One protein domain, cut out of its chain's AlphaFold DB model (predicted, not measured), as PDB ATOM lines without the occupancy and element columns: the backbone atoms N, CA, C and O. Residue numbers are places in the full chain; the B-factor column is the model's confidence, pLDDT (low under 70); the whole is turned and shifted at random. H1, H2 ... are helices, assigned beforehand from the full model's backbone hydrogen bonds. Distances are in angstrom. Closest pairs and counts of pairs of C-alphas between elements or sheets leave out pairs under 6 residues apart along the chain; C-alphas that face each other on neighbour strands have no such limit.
ATOM      1  N   PRO A 114     129.230 108.870  80.089       90.25
ATOM      2  CA  PRO A 114     128.101 109.364  80.873       90.25
ATOM      3  C   PRO A 114     127.747 110.836  80.644       90.25
ATOM      4  O   PRO A 114     126.570 111.155  80.459       90.25
ATOM      5  N   ILE A 115     128.733 111.735  80.621       87.25
ATOM      6  CA  ILE A 115     128.502 113.178  80.473       87.25
ATOM      7  C   ILE A 115     127.977 113.477  79.067       87.25
ATOM      8  O   ILE A 115     126.951 114.138  78.902       87.25
ATOM      9  N   SER A 116     128.613 112.910  78.049       87.56
ATOM     10  CA  SER A 116     128.226 113.019  76.642       87.56
ATOM     11  C   SER A 116     126.820 112.478  76.399       87.56
ATOM     12  O   SER A 116     126.047 113.038  75.614       87.56
ATOM     13  N   ARG A 117     126.447 111.397  77.090       92.38
ATOM     14  CA  ARG A 117     125.090 110.849  77.053       92.38
ATOM     15  C   ARG A 117     124.085 111.788  77.704       92.38
ATOM     16  O   ARG A 117     122.975 111.916  77.185       92.38
ATOM     17  N   GLN A 118     124.424 112.421  78.829       88.44
ATOM     18  CA  GLN A 118     123.546 113.411  79.458       88.44
ATOM     19  C   GLN A 118     123.351 114.638  78.585       88.44
ATOM     20  O   GLN A 118     122.210 115.029  78.356       88.44
ATOM     21  N   LEU A 119     124.428 115.176  78.021       88.81
ATOM     22  CA  LEU A 119     124.360 116.309  77.109       88.81
ATOM     23  C   LEU A 119     123.499 115.985  75.880       88.81
ATOM     24  O   LEU A 119     122.648 116.772  75.477       88.81
ATOM     25  N   SER A 120     123.644 114.780  75.321       88.88
ATOM     26  CA  SER A 120     122.807 114.330  74.205       88.88
ATOM     27  C   SER A 120     121.335 114.139  74.591       88.88
ATOM     28  O   SER A 120     120.451 114.382  73.764       88.88
ATOM     29  N   LEU A 121     121.035 113.714  75.827       88.00
ATOM     30  CA  LEU A 121     119.652 113.689  76.312       88.00
ATOM     31  C   LEU A 121     119.110 115.106  76.489       88.00
ATOM     32  O   LEU A 121     117.998 115.358  76.040       88.00
ATOM     33  N   TYR A 122     119.875 116.006  77.098       86.50
ATOM     34  CA  TYR A 122     119.492 117.400  77.297       86.50
ATOM     35  C   TYR A 122     119.167 118.088  75.966       86.50
ATOM     36  O   TYR A 122     118.055 118.582  75.801       86.50
ATOM     37  N   ASN A 123     120.056 117.998  74.970       87.38
ATOM     38  CA  ASN A 123     119.809 118.554  73.632       87.38
ATOM     39  C   ASN A 123     118.544 117.977  72.995       87.38
ATOM     40  O   ASN A 123     117.785 118.684  72.345       87.38
ATOM     41  N   HIS A 124     118.278 116.689  73.209       83.94
ATOM     42  CA  HIS A 124     117.039 116.102  72.732       83.94
ATOM     43  C   HIS A 124     115.810 116.645  73.449       83.94
ATOM     44  O   HIS A 124     114.811 116.898  72.786       83.94
ATOM     45  N   LEU A 125     115.867 116.834  74.767       81.12
ATOM     46  CA  LEU A 125     114.768 117.430  75.522       81.12
ATOM     47  C   LEU A 125     114.466 118.851  75.031       81.12
ATOM     48  O   LEU A 125     113.295 119.164  74.863       81.12
ATOM     49  N   LEU A 126     115.482 119.647  74.672       82.62
ATOM     50  CA  LEU A 126     115.288 120.971  74.054       82.62
ATOM     51  C   LEU A 126     114.415 120.938  72.790       82.62
ATOM     52  O   LEU A 126     113.693 121.890  72.525       82.62
ATOM     53  N   THR A 127     114.434 119.834  72.041       81.56
ATOM     54  CA  THR A 127     113.598 119.660  70.836       81.56
ATOM     55  C   THR A 127     112.199 119.113  71.115       81.56
ATOM     56  O   THR A 127     111.409 118.940  70.190       81.56
ATOM     57  N   GLN A 128     111.898 118.755  72.363       76.75
ATOM     58  CA  GLN A 128     110.635 118.136  72.739       76.75
ATOM     59  C   GLN A 128     109.757 119.119  73.523       76.75
ATOM     60  O   GLN A 128     110.281 119.960  74.258       76.75
ATOM     61  N   PRO A 129     108.420 118.983  73.445       78.38
ATOM     62  CA  PRO A 129     107.513 119.806  74.232       78.38
ATOM     63  C   PRO A 129     107.853 119.731  75.731       78.38
ATOM     64  O   PRO A 129     108.094 118.624  76.226       78.38
ATOM     65  N   PRO A 130     107.802 120.846  76.484       73.69
ATOM     66  CA  PRO A 130     108.053 120.884  77.929       73.69
ATOM     67  C   PRO A 130     107.357 119.791  78.750       73.69
ATOM     68  O   PRO A 130     107.914 119.265  79.709       73.69
ATOM     69  N   SER A 131     106.146 119.397  78.351       69.62
ATOM     70  CA  SER A 131     105.363 118.333  78.994       69.62
ATOM     71  C   SER A 131     106.012 116.944  78.949       69.62
ATOM     72  O   SER A 131     105.646 116.071  79.732       69.62
ATOM     73  N   THR A 132     106.973 116.728  78.050       69.88
ATOM     74  CA  THR A 132     107.699 115.455  77.880       69.88
ATOM     75  C   THR A 132     109.000 115.390  78.679       69.88
ATOM     76  O   THR A 132     109.667 114.352  78.707       69.88
ATOM     77  N   TRP A 133     109.383 116.490  79.330       72.12
ATOM     78  CA  TRP A 133     110.617 116.560  80.088       72.12
ATOM     79  C   TRP A 133     110.473 115.752  81.378       72.12
ATOM     80  O   TRP A 133     109.782 116.146  82.315       72.12
ATOM     81  N   GLU A 134     111.204 114.639  81.472       66.88
ATOM     82  CA  GLU A 134     111.345 113.873  82.723       66.88
ATOM     83  C   GLU A 134     112.086 114.673  83.829       66.88
ATOM     84  O   GLU A 134     112.279 114.161  84.929       66.88
ATOM     85  N   VAL A 135     112.467 115.933  83.565       59.50
ATOM     86  CA  VAL A 135     113.168 116.850  84.487       59.50
ATOM     87  C   VAL A 135     112.357 117.157  85.745       59.50
ATOM     88  O   VAL A 135     112.944 117.301  86.816       59.50
ATOM     89  N   LYS A 136     111.017 117.135  85.645       59.69
ATOM     90  CA  LYS A 136     110.085 117.303  86.778       59.69
ATOM     91  C   LYS A 136     110.436 116.438  87.992       59.69
ATOM     92  O   LYS A 136     110.147 116.788  89.128       59.69
ATOM     93  N   TRP A 137     111.050 115.293  87.744       61.00
ATOM     94  CA  TRP A 137     111.308 114.278  88.749       61.00
ATOM     95  C   TRP A 137     112.724 114.340  89.329       61.00
ATOM     96  O   TRP A 137     112.979 113.736  90.368       61.00
ATOM     97  N   ALA A 138     113.646 115.035  88.657       69.31
ATOM     98  CA  ALA A 138     115.065 115.034  88.998       69.31
ATOM     99  C   ALA A 138     115.522 116.341  89.660       69.31
ATOM    100  O   ALA A 138     116.358 116.283  90.558       69.31
ATOM    101  N   CYS A 139     114.950 117.485  89.263       80.56
ATOM    102  CA  CYS A 139     115.309 118.807  89.777       80.56
ATOM    103  C   CYS A 139     114.057 119.697  89.948       80.56
ATOM    104  O   CYS A 139     113.565 120.256  88.962       80.56
ATOM    105  N   PRO A 140     113.531 119.856  91.179       76.19
ATOM    106  CA  PRO A 140     112.352 120.690  91.437       76.19
ATOM    107  C   PRO A 140     112.586 122.184  91.170       76.19
ATOM    108  O   PRO A 140     111.678 122.881  90.725       76.19
ATOM    109  N   GLU A 141     113.807 122.672  91.408       75.75
ATOM    110  CA  GLU A 141     114.169 124.096  91.312       75.75
ATOM    111  C   GLU A 141     114.004 124.655  89.892       75.75
ATOM    112  O   GLU A 141     113.636 125.814  89.717       75.75
ATOM    113  N   VAL A 142     114.204 123.813  88.874       75.81
ATOM    114  CA  VAL A 142     114.083 124.194  87.459       75.81
ATOM    115  C   VAL A 142     112.797 123.677  86.806       75.81
ATOM    116  O   VAL A 142     112.597 123.890  85.612       75.81
ATOM    117  N   GLU A 143     111.891 123.031  87.558       76.19
ATOM    118  CA  GLU A 143     110.640 122.463  87.017       76.19
ATOM    119  C   GLU A 143     109.718 123.544  86.422       76.19
ATOM    120  O   GLU A 143     108.965 123.288  85.477       76.19
ATOM    121  N   ALA A 144     109.765 124.763  86.962       75.44
ATOM    122  CA  ALA A 144     108.929 125.866  86.497       75.44
ATOM    123  C   ALA A 144     109.362 126.409  85.123       75.44
ATOM    124  O   ALA A 144     108.506 126.873  84.368       75.44
ATOM    125  N   LEU A 145     110.651 126.312  84.766       74.44
ATOM    126  CA  LEU A 145     111.202 126.941  83.559       74.44
ATOM    127  C   LEU A 145     110.553 126.418  82.266       74.44
ATOM    128  O   LEU A 145     110.065 127.247  81.493       74.44
ATOM    129  N   PRO A 146     110.410 125.092  82.041       70.69
ATOM    130  CA  PRO A 146     109.773 124.589  80.825       70.69
ATOM    131  C   PRO A 146     108.317 125.045  80.671       70.69
ATOM    132  O   PRO A 146     107.853 125.252  79.551       70.69
ATOM    133  N   ARG A 147     107.585 125.265  81.776       69.19
ATOM    134  CA  ARG A 147     106.202 125.786  81.729       69.19
ATOM    135  C   ARG A 147     106.141 127.244  81.272       69.19
ATOM    136  O   ARG A 147     105.112 127.674  80.767       69.19
ATOM    137  N   MET A 148     107.239 127.978  81.434       73.19
ATOM    138  CA  MET A 148     107.411 129.356  80.977       73.19
ATOM    139  C   MET A 148     108.021 129.436  79.568       73.19
ATOM    140  O   MET A 148     108.326 130.529  79.101       73.19
ATOM    141  N   GLY A 149     108.231 128.298  78.892       73.88
ATOM    142  CA  GLY A 149     108.928 128.246  77.603       73.88
ATOM    143  C   GLY A 149     110.439 128.481  77.711       73.88
ATOM    144  O   GLY A 149     111.082 128.767  76.706       73.88
ATOM    145  N   LEU A 150     111.004 128.371  78.915       78.25
ATOM    146  CA  LEU A 150     112.431 128.517  79.185       78.25
ATOM    147  C   LEU A 150     113.068 127.147  79.436       78.25
ATOM    148  O   LEU A 150     112.416 126.211  79.896       78.25
ATOM    149  N   ALA A 151     114.365 127.035  79.181       80.94
ATOM    150  CA  ALA A 151     115.156 125.861  79.524       80.94
ATOM    151  C   ALA A 151     116.335 126.284  80.408       80.94
ATOM    152  O   ALA A 151     116.997 127.266  80.066       80.94
ATOM    153  N   PRO A 152     116.629 125.570  81.513       83.38
ATOM    154  CA  PRO A 152     117.880 125.783  82.235       83.38
ATOM    155  C   PRO A 152     119.052 125.441  81.318       83.38
ATOM    156  O   PRO A 152     118.908 124.590  80.433       83.38
ATOM    157  N   SER A 153     120.221 126.036  81.545       85.81
ATOM    158  CA  SER A 153     121.446 125.569  80.896       85.81
ATOM    159  C   SER A 153     121.744 124.113  81.285       85.81
ATOM    160  O   SER A 153     121.299 123.618  82.325       85.81
ATOM    161  N   PHE A 154     122.510 123.401  80.450       85.88
ATOM    162  CA  PHE A 154     122.910 122.020  80.757       85.88
ATOM    163  C   PHE A 154     123.615 121.917  82.114       85.88
ATOM    164  O   PHE A 154     123.366 120.990  82.876       85.88
ATOM    165  N   ASP A 155     124.485 122.878  82.403       86.69
ATOM    166  CA  ASP A 155     125.269 122.916  83.627       86.69
ATOM    167  C   ASP A 155     124.390 123.178  84.864       86.69
ATOM    168  O   ASP A 155     124.493 122.430  85.833       86.69
ATOM    169  N   GLU A 156     123.445 124.124  84.814       85.69
ATOM    170  CA  GLU A 156     122.469 124.325  85.900       85.69
ATOM    171  C   GLU A 156     121.638 123.066  86.165       85.69
ATOM    172  O   GLU A 156     121.483 122.649  87.315       85.69
ATOM    173  N   LEU A 157     121.145 122.421  85.101       86.25
ATOM    174  CA  LEU A 157     120.378 121.186  85.229       86.25
ATOM    175  C   LEU A 157     121.229 120.063  85.842       86.25
ATOM    176  O   LEU A 157     120.807 119.434  86.810       86.25
ATOM    177  N   ALA A 158     122.430 119.825  85.312       88.00
ATOM    178  CA  ALA A 158     123.313 118.761  85.777       88.00
ATOM    179  C   ALA A 158     123.746 118.966  87.236       88.00
ATOM    180  O   ALA A 158     123.760 118.007  88.012       88.00
ATOM    181  N   ARG A 159     124.056 120.209  87.632       88.75
ATOM    182  CA  ARG A 159     124.376 120.549  89.024       88.75
ATOM    183  C   ARG A 159     123.195 120.302  89.945       88.75
ATOM    184  O   ARG A 159     123.389 119.686  90.988       88.75
ATOM    185  N   CYS A 160     121.995 120.739  89.569       89.75
ATOM    186  CA  CYS A 160     120.808 120.518  90.386       89.75
ATOM    187  C   CYS A 160     120.518 119.023  90.567       89.75
ATOM    188  O   CYS A 160     120.331 118.556  91.686       89.75
ATOM    189  N   GLU A 161     120.551 118.243  89.484       89.69
ATOM    190  CA  GLU A 161     120.332 116.795  89.545       89.69
ATOM    191  C   GLU A 161     121.393 116.080  90.400       89.69
ATOM    192  O   GLU A 161     121.067 115.169  91.164       89.69
ATOM    193  N   MET A 162     122.661 116.497  90.301       88.81
ATOM    194  CA  MET A 162     123.741 115.965  91.134       88.81
ATOM    195  C   MET A 162     123.579 116.369  92.603       88.81
ATOM    196  O   MET A 162     123.754 115.537  93.490       88.81
ATOM    197  N   PHE A 163     123.216 117.621  92.877       90.19
ATOM    198  CA  PHE A 163     122.956 118.103  94.230       90.19
ATOM    199  C   PHE A 163     121.795 117.341  94.873       90.19
ATOM    200  O   PHE A 163     121.909 116.878  96.004       90.19
ATOM    201  N   GLU A 164     120.713 117.123  94.131       88.00
ATOM    202  CA  GLU A 164     119.563 116.336  94.571       88.00
ATOM    203  C   GLU A 164     119.915 114.868  94.848       88.00
ATOM    204  O   GLU A 164     119.406 114.272  95.805       88.00
ATOM    205  N   TRP A 165     120.806 114.283  94.045       87.69
ATOM    206  CA  TRP A 165     121.372 112.963  94.310       87.69
ATOM    207  C   TRP A 165     122.186 112.950  95.610       87.69
ATOM    208  O   TRP A 165     121.896 112.156  96.507       87.69
ATOM    209  N   LEU A 166     123.160 113.855  95.744       89.88
ATOM    210  CA  LEU A 166     124.041 113.951  96.912       89.88
ATOM    211  C   LEU A 166     123.270 114.276  98.192       89.88
ATOM    212  O   LEU A 166     123.598 113.762  99.254       89.88
ATOM    213  N   ARG A 167     122.213 115.084  98.106       89.19
ATOM    214  CA  ARG A 167     121.318 115.376  99.227       89.19
ATOM    215  C   ARG A 167     120.559 114.135  99.688       89.19
ATOM    216  O   ARG A 167     120.278 114.004 100.877       89.19
ATOM    217  N   TYR A 168     120.184 113.253  98.762       88.88
ATOM    218  CA  TYR A 168     119.398 112.062  99.073       88.88
ATOM    219  C   TYR A 168     120.254 110.888  99.556       88.88
ATOM    220  O   TYR A 168     119.883 110.243 100.531       88.88
ATOM    221  N   CYS A 169     121.375 110.615  98.886       89.50
ATOM    222  CA  CYS A 169     122.259 109.493  99.210       89.50
ATOM    223  C   CYS A 169     123.439 109.877 100.112       89.50
ATOM    224  O   CYS A 169     124.062 109.023 100.728       89.50
ATOM    225  N   GLY A 170     123.764 111.159 100.243       87.94
ATOM    226  CA  GLY A 170     125.024 111.585 100.845       87.94
ATOM    227  C   GLY A 170     126.202 111.413  99.880       87.94
ATOM    228  O   GLY A 170     126.097 110.801  98.819       87.94
ATOM    229  N   MET A 171     127.359 111.969 100.248       74.31
ATOM    230  CA  MET A 171     128.547 111.970  99.376       74.31
ATOM    231  C   MET A 171     129.261 110.613  99.268       74.31
ATOM    232  O   MET A 171     130.162 110.473  98.446       74.31
ATOM    233  N   GLN A 172     128.905 109.636 100.106       72.62
ATOM    234  CA  GLN A 172     129.622 108.359 100.212       72.62
ATOM    235  C   GLN A 172     128.764 107.131  99.891       72.62
ATOM    236  O   GLN A 172     129.318 106.051  99.689       72.62
ATOM    237  N   ASP A 173     127.435 107.265  99.816       73.94
ATOM    238  CA  ASP A 173     126.563 106.124  99.542       73.94
ATOM    239  C   ASP A 173     126.301 105.971  98.038       73.94
ATOM    240  O   ASP A 173     125.379 106.551  97.462       73.94
ATOM    241  N   PHE A 174     127.124 105.145  97.395       78.44
ATOM    242  CA  PHE A 174     126.896 104.666  96.029       78.44
ATOM    243  C   PHE A 174     126.221 103.288  96.010       78.44
ATOM    244  O   PHE A 174     126.346 102.542  95.035       78.44
ATOM    245  N   SER A 175     125.527 102.908  97.090       87.50
ATOM    246  CA  SER A 175     124.867 101.612  97.168       87.50
ATOM    247  C   SER A 175     123.724 101.491  96.163       87.50
ATOM    248  O   SER A 175     122.988 102.435  95.853       87.50
ATOM    249  N   ALA A 176     123.505 100.255  95.712       87.19
ATOM    250  CA  ALA A 176     122.316  99.903  94.947       87.19
ATOM    251  C   ALA A 176     121.025 100.254  95.709       87.19
ATOM    252  O   ALA A 176     120.035 100.635  95.088       87.19
ATOM    253  N   ALA A 177     121.033 100.149  97.045       89.38
ATOM    254  CA  ALA A 177     119.877 100.462  97.876       89.38
ATOM    255  C   ALA A 177     119.468 101.933  97.732       89.38
ATOM    256  O   ALA A 177     118.307 102.203  97.418       89.38
ATOM    257  N   CYS A 178     120.413 102.871  97.868       91.00
ATOM    258  CA  CYS A 178     120.087 104.284  97.712       91.00
ATOM    259  C   CYS A 178     119.664 104.627  96.280       91.00
ATOM    260  O   CYS A 178     118.655 105.307  96.073       91.00
ATOM    261  N   TYR A 179     120.377 104.092  95.285       91.62
ATOM    262  CA  TYR A 179     120.060 104.321  93.877       91.62
ATOM    263  C   TYR A 179     118.633 103.921  93.514       91.62
ATOM    264  O   TYR A 179     117.884 104.724  92.950       91.62
ATOM    265  N   TRP A 180     118.229 102.701  93.868       89.69
ATOM    266  CA  TRP A 180     116.887 102.225  93.554       89.69
ATOM    267  C   TRP A 180     115.825 102.911  94.417       89.69
ATOM    268  O   TRP A 180     114.761 103.244  93.895       89.69
ATOM    269  N   ALA A 181     116.113 103.221  95.686       89.44
ATOM    270  CA  ALA A 181     115.209 104.011  96.525       89.44
ATOM    271  C   ALA A 181     114.949 105.403  95.926       89.44
ATOM    272  O   ALA A 181     113.797 105.840  95.857       89.44
ATOM    273  N   ARG A 182     115.991 106.083  95.424       88.56
ATOM    274  CA  ARG A 182     115.836 107.362  94.722       88.56
ATOM    275  C   ARG A 182     115.045 107.185  93.434       88.56
ATOM    276  O   ARG A 182     114.117 107.955  93.223       88.56
ATOM    277  N   ALA A 183     115.346 106.171  92.620       87.81
ATOM    278  CA  ALA A 183     114.638 105.923  91.361       87.81
ATOM    279  C   ALA A 183     113.124 105.761  91.574       87.81
ATOM    280  O   ALA A 183     112.337 106.323  90.814       87.81
ATOM    281  N   TRP A 184     112.717 105.052  92.633       85.25
ATOM    282  CA  TRP A 184     111.314 104.903  93.035       85.25
ATOM    283  C   TRP A 184     110.689 106.194  93.560       85.25
ATOM    284  O   TRP A 184     109.531 106.479  93.259       85.25
ATOM    285  N   LYS A 185     111.444 106.990  94.323       84.81
ATOM    286  CA  LYS A 185     110.972 108.283  94.832       84.81
ATOM    287  C   LYS A 185     110.764 109.293  93.706       84.81
ATOM    288  O   LYS A 185     109.769 110.009  93.702       84.81
ATOM    289  N   THR A 186     111.703 109.361  92.765       77.81
ATOM    290  CA  THR A 186     111.639 110.287  91.633       77.81
ATOM    291  C   THR A 186     110.664 109.809  90.583       77.81
ATOM    292  O   THR A 186     110.049 110.617  89.921       77.81
ATOM    293  N   ASN A 187     110.500 108.510  90.381       77.12
ATOM    294  CA  ASN A 187     109.598 108.012  89.364       77.12
ATOM    295  C   ASN A 187     108.782 106.866  89.960       77.12
ATOM    296  O   ASN A 187     109.363 105.826  90.271       77.12
ATOM    297  N   PRO A 188     107.442 106.976  90.058       71.62
ATOM    298  CA  PRO A 188     106.605 105.900  90.594       71.62
ATOM    299  C   PRO A 188     106.667 104.608  89.756       71.62
ATOM    300  O   PRO A 188     106.118 103.579  90.149       71.62
ATOM    301  N   ARG A 189     107.341 104.639  88.597       73.25
ATOM    302  CA  ARG A 189     107.654 103.479  87.754       73.25
ATOM    303  C   ARG A 189     109.022 102.852  88.058       73.25
ATOM    304  O   ARG A 189     109.368 101.874  87.414       73.25
ATOM    305  N   GLY A 190     109.802 103.400  88.992       79.62
ATOM    306  CA  GLY A 190     111.120 102.880  89.372       79.62
ATOM    307  C   GLY A 190     112.196 103.078  88.300       79.62
ATOM    308  O   GLY A 190     113.111 102.267  88.173       79.62
ATOM    309  N   LYS A 191     112.073 104.137  87.491       84.38
ATOM    310  CA  LYS A 191     113.020 104.463  86.417       84.38
ATOM    311  C   LYS A 191     114.015 105.513  86.881       84.38
ATOM    312  O   LYS A 191     113.611 106.573  87.358       84.38
ATOM    313  N   ALA A 192     115.299 105.270  86.646       86.50
ATOM    314  CA  ALA A 192     116.307 106.300  86.864       86.50
ATOM    315  C   ALA A 192     116.132 107.471  85.874       86.50
ATOM    316  O   ALA A 192     115.877 107.283  84.677       86.50
ATOM    317  N   VAL A 193     116.263 108.696  86.373       86.88
ATOM    318  CA  VAL A 193     116.094 109.950  85.619       86.88
ATOM    319  C   VAL A 193     117.301 110.862  85.837       86.88
ATOM    320  O   VAL A 193     118.101 110.615  86.739       86.88
ATOM    321  N   GLY A 194     117.466 111.873  84.983       87.06
ATOM    322  CA  GLY A 194     118.588 112.811  85.085       87.06
ATOM    323  C   GLY A 194     119.954 112.124  85.097       87.06
ATOM    324  O   GLY A 194     120.129 111.097  84.425       87.06
ATOM    325  N   VAL A 195     120.889 112.639  85.906       87.81
ATOM    326  CA  VAL A 195     122.246 112.100  86.152       87.81
ATOM    327  C   VAL A 195     122.274 110.591  86.413       87.81
ATOM    328  O   VAL A 195     123.119 109.893  85.848       87.81
ATOM    329  N   MET A 196     121.294 110.057  87.154       90.06
ATOM    330  CA  MET A 196     121.200 108.622  87.453       90.06
ATOM    331  C   MET A 196     121.030 107.767  86.195       90.06
ATOM    332  O   MET A 196     121.480 106.625  86.147       90.06
ATOM    333  N   GLY A 197     120.431 108.324  85.140       90.12
ATOM    334  CA  GLY A 197     120.272 107.656  83.851       90.12
ATOM    335  C   GLY A 197     121.589 107.273  83.165       90.12
ATOM    336  O   GLY A 197     121.543 106.503  82.205       90.12
ATOM    337  N   SER A 198     122.729 107.773  83.653       91.06
ATOM    338  CA  SER A 198     124.072 107.429  83.166       91.06
ATOM    339  C   SER A 198     124.938 106.701  84.208       91.06
ATOM    340  O   SER A 198     126.113 106.447  83.964       91.06
TER     341      SER A 198
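Overview. This is residues 114 to 198 of the 393 residues of an uncharacterized protein of Emiliania huxleyi (UniProt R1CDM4). Look first for the longest helix, H4, which has H1 close to its first residue and H5 meeting it at its last residues to make a corner, while the short last helix, H6, sits between H1 and H5 and packs on both H1 and the middle of H4. From H1 to H4 the chain swings out through a looping stretch, residues 127 to 153, which holds the small helices H2 and H3; H3 lies far out and touches no helix. The printed part has 85 residues, with six named helices in the order H1, H2, H3, H4, H5, H6 and no named strand. It is all helix by class and compact, with a radius of gyration of the C-alphas of 12.5 A and spans of 36 by 25 by 19 A.

Arrangement. Begin with H1, residues 114 to 126, whose residues 114 to 118 alone touch H6, residues 194 to 198; their closest C-alphas, those of Pro 114 and Ser 198, are 5.0 A apart. H1 is close to but not clearly touching H4, residues 154 to 169, with the C-alphas of Tyr 122 and Phe 154 closest at 6.7 A; they run opposite ways at a steep tilt of 61 degrees. Next comes H2, residues 134 to 137, close to but not clearly touching H5, residues 176 to 186, where the closest C-alphas, those of Trp 137 and Thr 186, are 4.9 A apart. H3, residues 144 to 147, is apart from H1, H5 and H6, among others. Residues 165 to 169 alone of H4 touch H5, with the C-alphas of Cys 169 and Cys 178 closest at 5.8 A; these two run opposite ways at a steep tilt of 61 degrees. Residues 158 to 162 alone of H4 touch H6, where the C-alphas of Glu 161 and Val 195 are closest at 6.1 A. In H1, H4 and H5 every O i to N i+4 pair is within hydrogen-bond range; in H6 it is 0 of 1, beside 2 of 2 O i to N i+3 pairs, and H2 and H3 are too short for an O i to N i+4 pair.

Along the chain. Find C-alpha 114 at (128.101, 109.364, 80.873); from there H1 runs 18.6 A to C-alpha 126. H2 and H3 measure 6.0 A and 5.5 A. H4 starts at C-alpha 154, at (122.910, 122.020, 80.757), and runs 22.3 A. H5 is 15.3 A long, and H6 covers 7.9 A to C-alpha 198 at (124.072, 107.429, 83.166).

Size, cuts and confidence. The C-alphas of Gly 149 and Ser 175 are the two farthest apart, at 36.7 A. The printed part has no cut, and its five links between helices are short. Its mean pLDDT is 82.1; look for values under 70 at residues 131 to 132, 134 to 138 and 147.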